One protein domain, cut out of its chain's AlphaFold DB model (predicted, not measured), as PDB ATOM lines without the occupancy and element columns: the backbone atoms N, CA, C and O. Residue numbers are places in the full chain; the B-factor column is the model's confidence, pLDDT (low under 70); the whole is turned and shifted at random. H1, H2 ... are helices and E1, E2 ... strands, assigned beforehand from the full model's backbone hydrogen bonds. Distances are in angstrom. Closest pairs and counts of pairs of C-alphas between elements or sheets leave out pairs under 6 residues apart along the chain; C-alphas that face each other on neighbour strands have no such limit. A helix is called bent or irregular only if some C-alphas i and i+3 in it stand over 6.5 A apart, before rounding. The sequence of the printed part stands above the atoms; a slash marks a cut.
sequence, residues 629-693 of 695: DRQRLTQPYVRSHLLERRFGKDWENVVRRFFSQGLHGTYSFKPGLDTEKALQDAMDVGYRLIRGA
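This is residues 629 to 693 of the 695 residues of a protein of Guillardia theta (strain CCMP2712) (UniProt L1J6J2). A small body holds a sharply kinked helix, H2, that leads straight into a two-stranded hairpin, E1 and E2; from this body two arms stick out, residues 629 to 634 with H1, and residues 683 to 693 with most of H3. Residues 638 to 639 pair briefly beside E2. The printed part has 65 residues, with H1, H2, E1, E2 and H3 in that order, an antiparallel sheet E1 - E2, and a mostly helix class. It is loose, with a radius of gyration of the C-alphas of 13.5 A, and elongated, spanning 46 by 25 by 16 A.

Find C-alpha 630 at (382.503, 454.834, 385.587), where H1, residues 630 to 634, begins. H2, residues 640 to 658, measures 13.3 A; it has a kink of 123 degrees near residue 647 and is irregular, C-alphas 646 and 649 being 9.5 A apart. Next come E1, residues 659 to 661, and E2, residues 666 to 669, 10.4 A long. H3, residues 676 to 692, runs 24.3 A to C-alpha 692 at (352.510, 487.416, 390.726).

Look first at the hairpin E1 and E2, antiparallel at 148 degrees: N 660 and O 668 are 2.8 A apart, within hydrogen-bond range. The closest C-alphas of H2 and E2 are those of Phe 658 and Phe 669, 5.8 A apart. H2 and H3 are only just apart, at 8.3 A, and H1 is apart from H2. Every O i to N i+4 pair is within hydrogen-bond range in H1 and H3; in H2, 10 of 15 are.

The C-alphas farthest apart, of Asp 629 and Ala 693, are 47.1 A apart. The printed part has no cut, and no link is long. Mean pLDDT of the printed part is 82.8; look for values under 70 at residues 685 to 693.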
ATOM      1  N   ASP A 629     384.780 452.036 388.177       82.88
ATOM      2  CA  ASP A 629     383.515 452.676 388.573       82.88
ATOM      3  C   ASP A 629     383.254 453.956 387.766       82.88
ATOM      4  O   ASP A 629     383.459 455.093 388.209       82.88
ATOM      5  N   ARG A 630     382.811 453.753 386.526       78.31
ATOM      6  CA  ARG A 630     382.503 454.834 385.587       78.31
ATOM      7  C   ARG A 630     381.358 455.714 386.037       78.31
ATOM      8  O   ARG A 630     381.426 456.915 385.809       78.31
ATOM      9  N   GLN A 631     380.325 455.143 386.651       77.75
ATOM     10  CA  GLN A 631     379.168 455.922 387.077       77.75
ATOM     11  C   GLN A 631     379.596 456.976 388.099       77.75
ATOM     12  O   GLN A 631     379.236 458.138 387.960       77.75
ATOM     13  N   ARG A 632     380.458 456.608 389.053       79.62
ATOM     14  CA  ARG A 632     381.058 457.557 389.999       79.62
ATOM     15  C   ARG A 632     381.960 458.603 389.330       79.62
ATOM     16  O   ARG A 632     382.086 459.710 389.842       79.62
ATOM     17  N   LEU A 633     382.625 458.254 388.229       78.50
ATOM     18  CA  LEU A 633     383.550 459.146 387.514       78.50
ATOM     19  C   LEU A 633     382.850 460.122 386.561       78.50
ATOM     20  O   LEU A 633     383.409 461.177 386.272       78.50
ATOM     21  N   THR A 634     381.661 459.782 386.063       77.31
ATOM     22  CA  THR A 634     380.939 460.580 385.058       77.31
ATOM     23  C   THR A 634     379.662 461.222 385.585       77.31
ATOM     24  O   THR A 634     379.065 462.033 384.880       77.31
ATOM     25  N   GLN A 635     379.243 460.894 386.810       80.44
ATOM     26  CA  GLN A 635     378.080 461.492 387.463       80.44
ATOM     27  C   GLN A 635     378.493 462.287 388.707       80.44
ATOM     28  O   GLN A 635     379.387 461.860 389.444       80.44
ATOM     29  N   PRO A 636     377.830 463.422 388.996       80.31
ATOM     30  CA  PRO A 636     378.057 464.162 390.231       80.31
ATOM     31  C   PRO A 636     377.811 463.292 391.472       80.31
ATOM     32  O   PRO A 636     376.729 462.737 391.657       80.31
ATOM     33  N   TYR A 637     378.799 463.211 392.366       87.62
ATOM     34  CA  TYR A 637     378.682 462.482 393.632       87.62
ATOM     35  C   TYR A 637     378.308 463.432 394.779       87.62
ATOM     36  O   TYR A 637     379.135 463.792 395.620       87.62
ATOM     37  N   VAL A 638     377.055 463.888 394.791       91.31
ATOM     38  CA  VAL A 638     376.571 464.873 395.771       91.31
ATOM     39  C   VAL A 638     376.173 464.186 397.081       91.31
ATOM     40  O   VAL A 638     375.508 463.148 397.087       91.31
ATOM     41  N   ARG A 639     376.583 464.771 398.213       93.75
ATOM     42  CA  ARG A 639     376.371 464.268 399.583       93.75
ATOM     43  C   ARG A 639     375.819 465.381 400.474       93.75
ATOM     44  O   ARG A 639     376.071 466.551 400.194       93.75
ATOM     45  N   SER A 640     375.145 465.022 401.567       93.38
ATOM     46  CA  SER A 640     374.535 465.991 402.499       93.38
ATOM     47  C   SER A 640     375.525 467.057 402.976       93.38
ATOM     48  O   SER A 640     375.268 468.240 402.802       93.38
ATOM     49  N   HIS A 641     376.722 466.660 403.420       94.06
ATOM     50  CA  HIS A 641     377.747 467.598 403.897       94.06
ATOM     51  C   HIS A 641     378.214 468.622 402.839       94.06
ATOM     52  O   HIS A 641     378.673 469.705 403.197       94.06
ATOM     53  N   LEU A 642     378.126 468.301 401.537       93.75
ATOM     54  CA  LEU A 642     378.435 469.251 400.458       93.75
ATOM     55  C   LEU A 642     377.311 470.280 400.301       93.75
ATOM     56  O   LEU A 642     377.580 471.463 400.103       93.75
ATOM     57  N   LEU A 643     376.061 469.831 400.425       92.56
ATOM     58  CA  LEU A 643     374.872 470.678 400.344       92.56
ATOM     59  C   LEU A 643     374.764 471.593 401.568       92.56
ATOM     60  O   LEU A 643     374.587 472.796 401.405       92.56
ATOM     61  N   GLU A 644     374.970 471.055 402.770       94.88
ATOM     62  CA  GLU A 644     375.052 471.808 404.030       94.88
ATOM     63  C   GLU A 644     376.129 472.892 403.961       94.88
ATOM     64  O   GLU A 644     375.876 474.052 404.280       94.88
ATOM     65  N   ARG A 645     377.328 472.547 403.472       95.81
ATOM     66  CA  ARG A 645     378.416 473.517 403.306       95.81
ATOM     67  C   ARG A 645     378.054 474.625 402.317       95.81
ATOM     68  O   ARG A 645     378.424 475.773 402.539       95.81
ATOM     69  N   ARG A 646     377.376 474.291 401.213       92.69
ATOM     70  CA  ARG A 646     377.093 475.245 400.130       92.69
ATOM     71  C   ARG A 646     375.892 476.149 400.403       92.69
ATOM     72  O   ARG A 646     375.915 477.299 399.960       92.69
ATOM     73  N   PHE A 647     374.864 475.624 401.069       91.88
ATOM     74  CA  PHE A 647     373.564 476.278 401.262       91.88
ATOM     75  C   PHE A 647     373.237 476.581 402.732       91.88
ATOM     76  O   PHE A 647     372.204 477.181 403.019       91.88
ATOM     77  N   GLY A 648     374.102 476.201 403.677       94.50
ATOM     78  CA  GLY A 648     373.903 476.475 405.097       94.50
ATOM     79  C   GLY A 648     372.599 475.868 405.607       94.50
ATOM     80  O   GLY A 648     372.292 474.716 405.319       94.50
ATOM     81  N   LYS A 649     371.808 476.651 406.346       93.12
ATOM     82  CA  LYS A 649     370.543 476.197 406.952       93.12
ATOM     83  C   LYS A 649     369.459 475.831 405.929       93.12
ATOM     84  O   LYS A 649     368.547 475.089 406.270       93.12
ATOM     85  N   ASP A 650     369.572 476.303 404.688       91.31
ATOM     86  CA  ASP A 650     368.555 476.093 403.652       91.31
ATOM     87  C   ASP A 650     368.756 474.810 402.838       91.31
ATOM     88  O   ASP A 650     367.957 474.507 401.947       91.31
ATOM     89  N   TRP A 651     369.804 474.035 403.125       92.94
ATOM     90  CA  TRP A 651     370.168 472.870 402.319       92.94
ATOM     91  C   TRP A 651     369.028 471.842 402.195       92.94
ATOM     92  O   TRP A 651     368.817 471.303 401.110       92.94
ATOM     93  N   GLU A 652     368.239 471.619 403.253       92.75
ATOM     94  CA  GLU A 652     367.096 470.692 403.233       92.75
ATOM     95  C   GLU A 652     365.999 471.158 402.269       92.75
ATOM     96  O   GLU A 652     365.419 470.358 401.529       92.75
ATOM     97  N   ASN A 653     365.744 472.469 402.215       91.19
ATOM     98  CA  ASN A 653     364.787 473.057 401.280       91.19
ATOM     99  C   ASN A 653     365.267 472.918 399.832       91.19
ATOM    100  O   ASN A 653     364.469 472.587 398.949       91.19
ATOM    101  N   VAL A 654     366.567 473.126 399.593       90.31
ATOM    102  CA  VAL A 654     367.190 472.936 398.277       90.31
ATOM    103  C   VAL A 654     367.085 471.475 397.840       90.31
ATOM    104  O   VAL A 654     366.626 471.209 396.728       90.31
ATOM    105  N   VAL A 655     367.420 470.524 398.718       92.44
ATOM    106  CA  VAL A 655     367.273 469.083 398.455       92.44
ATOM    107  C   VAL A 655     365.835 468.747 398.095       92.44
ATOM    108  O   VAL A 655     365.584 468.189 397.029       92.44
ATOM    109  N   ARG A 656     364.877 469.153 398.935       91.94
ATOM    110  CA  ARG A 656     363.454 468.880 398.720       91.94
ATOM    111  C   ARG A 656     362.964 469.416 397.379       91.94
ATOM    112  O   ARG A 656     362.102 468.791 396.761       91.94
ATOM    113  N   ARG A 657     363.481 470.558 396.922       90.50
ATOM    114  CA  ARG A 657     363.062 471.180 395.661       90.50
ATOM    115  C   ARG A 657     363.740 470.545 394.446       90.50
ATOM    116  O   ARG A 657     363.020 470.138 393.538       90.50
ATOM    117  N   PHE A 658     365.063 470.400 394.453       91.12
ATOM    118  CA  PHE A 658     365.855 470.122 393.246       91.12
ATOM    119  C   PHE A 658     366.442 468.708 393.158       91.12
ATOM    120  O   PHE A 658     366.806 468.286 392.062       91.12
ATOM    121  N   PHE A 659     366.515 467.960 394.263       93.38
ATOM    122  CA  PHE A 659     367.209 466.670 394.312       93.38
ATOM    123  C   PHE A 659     366.281 465.501 394.667       93.38
ATOM    124  O   PHE A 659     365.267 465.655 395.349       93.38
ATOM    125  N   SER A 660     366.665 464.313 394.213       93.00
ATOM    126  CA  SER A 660     366.171 463.015 394.664       93.00
ATOM    127  C   SER A 660     367.271 462.330 395.471       93.00
ATOM    128  O   SER A 660     368.432 462.314 395.056       93.00
ATOM    129  N   GLN A 661     366.916 461.761 396.622       92.19
ATOM    130  CA  GLN A 661     367.856 460.985 397.425       92.19
ATOM    131  C   GLN A 661     368.051 459.598 396.800       92.19
ATOM    132  O   GLN A 661     367.089 458.867 396.572       92.19
ATOM    133  N   GLY A 662     369.302 459.263 396.504       86.94
ATOM    134  CA  GLY A 662     369.732 457.960 396.016       86.94
ATOM    135  C   GLY A 662     370.217 457.037 397.135       86.94
ATOM    136  O   GLY A 662     370.121 457.333 398.331       86.94
ATOM    137  N   LEU A 663     370.766 455.890 396.733       84.25
ATOM    138  CA  LEU A 663     371.315 454.901 397.659       84.25
ATOM    139  C   LEU A 663     372.483 455.466 398.473       84.25
ATOM    140  O   LEU A 663     373.239 456.332 398.035       84.25
ATOM    141  N   HIS A 664     372.643 454.940 399.686       86.00
ATOM    142  CA  HIS A 664     373.734 455.291 400.598       86.00
ATOM    143  C   HIS A 664     373.833 456.785 400.944       86.00
ATOM    144  O   HIS A 664     374.895 457.218 401.382       86.00
ATOM    145  N   GLY A 665     372.777 457.586 400.759       87.50
ATOM    146  CA  GLY A 665     372.781 459.024 401.061       87.50
ATOM    147  C   GLY A 665     373.415 459.899 399.975       87.50
ATOM    148  O   GLY A 665     373.958 460.961 400.283       87.50
ATOM    149  N   THR A 666     373.417 459.438 398.722       91.06
ATOM    150  CA  THR A 666     373.729 460.291 397.568       91.06
ATOM    151  C   THR A 666     372.522 461.138 397.180       91.06
ATOM    152  O   THR A 666     371.383 460.800 397.498       91.06
ATOM    153  N   TYR A 667     372.769 462.239 396.481       93.31
ATOM    154  CA  TYR A 667     371.728 463.076 395.899       93.31
ATOM    155  C   TYR A 667     371.992 463.253 394.407       93.31
ATOM    156  O   TYR A 667     373.120 463.528 394.003       93.31
ATOM    157  N   SER A 668     370.942 463.133 393.606       92.00
ATOM    158  CA  SER A 668     370.968 463.429 392.172       92.00
ATOM    159  C   SER A 668     369.898 464.460 391.863       92.00
ATOM    160  O   SER A 668     368.900 464.536 392.579       92.00
ATOM    161  N   PHE A 669     370.080 465.260 390.816       91.81
ATOM    162  CA  PHE A 669     369.019 466.165 390.384       91.81
ATOM    163  C   PHE A 669     367.754 465.382 390.027       91.81
ATOM    164  O   PHE A 669     367.816 464.253 389.532       91.81
ATOM    165  N   LYS A 670     366.592 465.974 390.308       93.00
ATOM    166  CA  LYS A 670     365.317 465.415 389.857       93.00
ATOM    167  C   LYS A 670     365.264 465.404 388.324       93.00
ATOM    168  O   LYS A 670     365.840 466.299 387.702       93.00
ATOM    169  N   PRO A 671     364.532 464.454 387.715       90.81
ATOM    170  CA  PRO A 671     364.309 464.454 386.273       90.81
ATOM    171  C   PRO A 671     363.784 465.812 385.791       90.81
ATOM    172  O   PRO A 671     362.839 466.348 386.375       90.81
ATOM    173  N   GLY A 672     364.408 466.374 384.753       89.88
ATOM    174  CA  GLY A 672     364.050 467.688 384.217       89.88
ATOM    175  C   GLY A 672     364.618 468.879 384.996       89.88
ATOM    176  O   GLY A 672     364.262 470.006 384.683       89.88
ATOM    177  N   LEU A 673     365.484 468.661 385.990       90.94
ATOM    178  CA  LEU A 673     366.258 469.692 386.705       90.94
ATOM    179  C   LEU A 673     367.764 469.374 386.698       90.94
ATOM    180  O   LEU A 673     368.523 469.878 387.518       90.94
ATOM    181  N   ASP A 674     368.194 468.511 385.785       89.00
ATOM    182  CA  ASP A 674     369.544 467.961 385.650       89.00
ATOM    183  C   ASP A 674     370.392 468.684 384.591       89.00
ATOM    184  O   ASP A 674     371.482 468.238 384.238       89.00
ATOM    185  N   THR A 675     369.916 469.835 384.112       90.62
ATOM    186  CA  THR A 675     370.646 470.721 383.200       90.62
ATOM    187  C   THR A 675     370.644 472.151 383.725       90.62
ATOM    188  O   THR A 675     369.691 472.579 384.379       90.62
ATOM    189  N   GLU A 676     371.687 472.924 383.409       90.25
ATOM    190  CA  GLU A 676     371.772 474.332 383.821       90.25
ATOM    191  C   GLU A 676     370.572 475.145 383.328       90.25
ATOM    192  O   GLU A 676     369.990 475.911 384.097       90.25
ATOM    193  N   LYS A 677     370.155 474.940 382.070       90.31
ATOM    194  CA  LYS A 677     368.997 475.640 381.513       90.31
ATOM    195  C   LYS A 677     367.701 475.297 382.246       90.31
ATOM    196  O   LYS A 677     366.960 476.204 382.606       90.31
ATOM    197  N   ALA A 678     367.455 474.019 382.529       91.50
ATOM    198  CA  ALA A 678     366.244 473.627 383.242       91.50
ATOM    199  C   ALA A 678     366.223 474.139 384.692       91.50
ATOM    200  O   ALA A 678     365.171 474.534 385.197       91.50
ATOM    201  N   LEU A 679     367.387 474.199 385.351       89.00
ATOM    202  CA  LEU A 679     367.524 474.832 386.664       89.00
ATOM    203  C   LEU A 679     367.221 476.334 386.601       89.00
ATOM    204  O   LEU A 679     366.469 476.828 387.440       89.00
ATOM    205  N   GLN A 680     367.765 477.047 385.612       86.69
ATOM    206  CA  GLN A 680     367.486 478.470 385.397       86.69
ATOM    207  C   GLN A 680     365.986 478.714 385.184       86.69
ATOM    208  O   GLN A 680     365.388 479.509 385.907       86.69
ATOM    209  N   ASP A 681     365.357 477.967 384.276       86.69
ATOM    210  CA  ASP A 681     363.935 478.123 383.959       86.69
ATOM    211  C   ASP A 681     363.044 477.840 385.189       86.69
ATOM    212  O   ASP A 681     362.088 478.569 385.465       86.69
ATOM    213  N   ALA A 682     363.387 476.833 386.000       84.12
ATOM    214  CA  ALA A 682     362.667 476.518 387.236       84.12
ATOM    215  C   ALA A 682     362.832 477.580 388.343       84.12
ATOM    216  O   ALA A 682     361.952 477.729 389.205       84.12
ATOM    217  N   MET A 683     363.952 478.309 388.354       80.44
ATOM    218  CA  MET A 683     364.170 479.442 389.257       80.44
ATOM    219  C   MET A 683     363.394 480.679 388.790       80.44
ATOM    220  O   MET A 683     362.713 481.301 389.609       80.44
ATOM    221  N   ASP A 684     363.402 480.969 387.488       70.44
ATOM    222  CA  ASP A 684     362.694 482.107 386.889       70.44
ATOM    223  C   ASP A 684     361.172 481.996 387.050       70.44
ATOM    224  O   ASP A 684     360.502 482.974 387.392       70.44
ATOM    225  N   VAL A 685     360.607 480.796 386.877       61.19
ATOM    226  CA  VAL A 685     359.182 480.534 387.146       61.19
ATOM    227  C   VAL A 685     358.853 480.766 388.622       61.19
ATOM    228  O   VAL A 685     357.820 481.359 388.935       61.19
ATOM    229  N   GLY A 686     359.747 480.375 389.536       57.31
ATOM    230  CA  GLY A 686     359.604 480.670 390.963       57.31
ATOM    231  C   GLY A 686     359.598 482.173 391.253       57.31
ATOM    232  O   GLY A 686     358.753 482.644 392.006       57.31
ATOM    233  N   TYR A 687     360.485 482.933 390.611       46.91
ATOM    234  CA  TYR A 687     360.562 484.388 390.758       46.91
ATOM    235  C   TYR A 687     359.311 485.099 390.206       46.91
ATOM    236  O   TYR A 687     358.786 486.017 390.839       46.91
ATOM    237  N   ARG A 688     358.767 484.638 389.069       42.66
ATOM    238  CA  ARG A 688     357.505 485.155 388.499       42.66
ATOM    239  C   ARG A 688     356.279 484.802 389.343       42.66
ATOM    240  O   ARG A 688     355.401 485.645 389.484       42.66
ATOM    241  N   LEU A 689     356.221 483.605 389.929       43.53
ATOM    242  CA  LEU A 689     355.141 483.207 390.843       43.53
ATOM    243  C   LEU A 689     355.160 484.017 392.148       43.53
ATOM    244  O   LEU A 689     354.098 484.363 392.652       43.53
ATOM    245  N   ILE A 690     356.346 484.374 392.655       45.53
ATOM    246  CA  ILE A 690     356.497 485.227 393.845       45.53
ATOM    247  C   ILE A 690     356.071 486.676 393.545       45.53
ATOM    248  O   ILE A 690     355.332 487.254 394.329       45.53
ATOM    249  N   ARG A 691     356.436 487.252 392.388       38.66
ATOM    250  CA  ARG A 691     355.955 488.598 391.995       38.66
ATOM    251  C   ARG A 691     354.483 488.641 391.566       38.66
ATOM    252  O   ARG A 691     353.844 489.676 391.706       38.66
ATOM    253  N   GLY A 692     353.937 487.542 391.045       36.97
ATOM    254  CA  GLY A 692     352.510 487.416 390.726       36.97
ATOM    255  C   GLY A 692     351.618 487.252 391.962       36.97
ATOM    256  O   GLY A 692     350.415 487.486 391.880       36.97
ATOM    257  N   ALA A 693     352.208 486.894 393.106       33.53
ATOM    258  CA  ALA A 693     351.556 486.787 394.404       33.53
ATOM    259  C   ALA A 693     352.105 487.854 395.369       33.53
ATOM    260  O   ALA A 693     352.714 487.527 396.376       33.53
TER     261      ALA A 693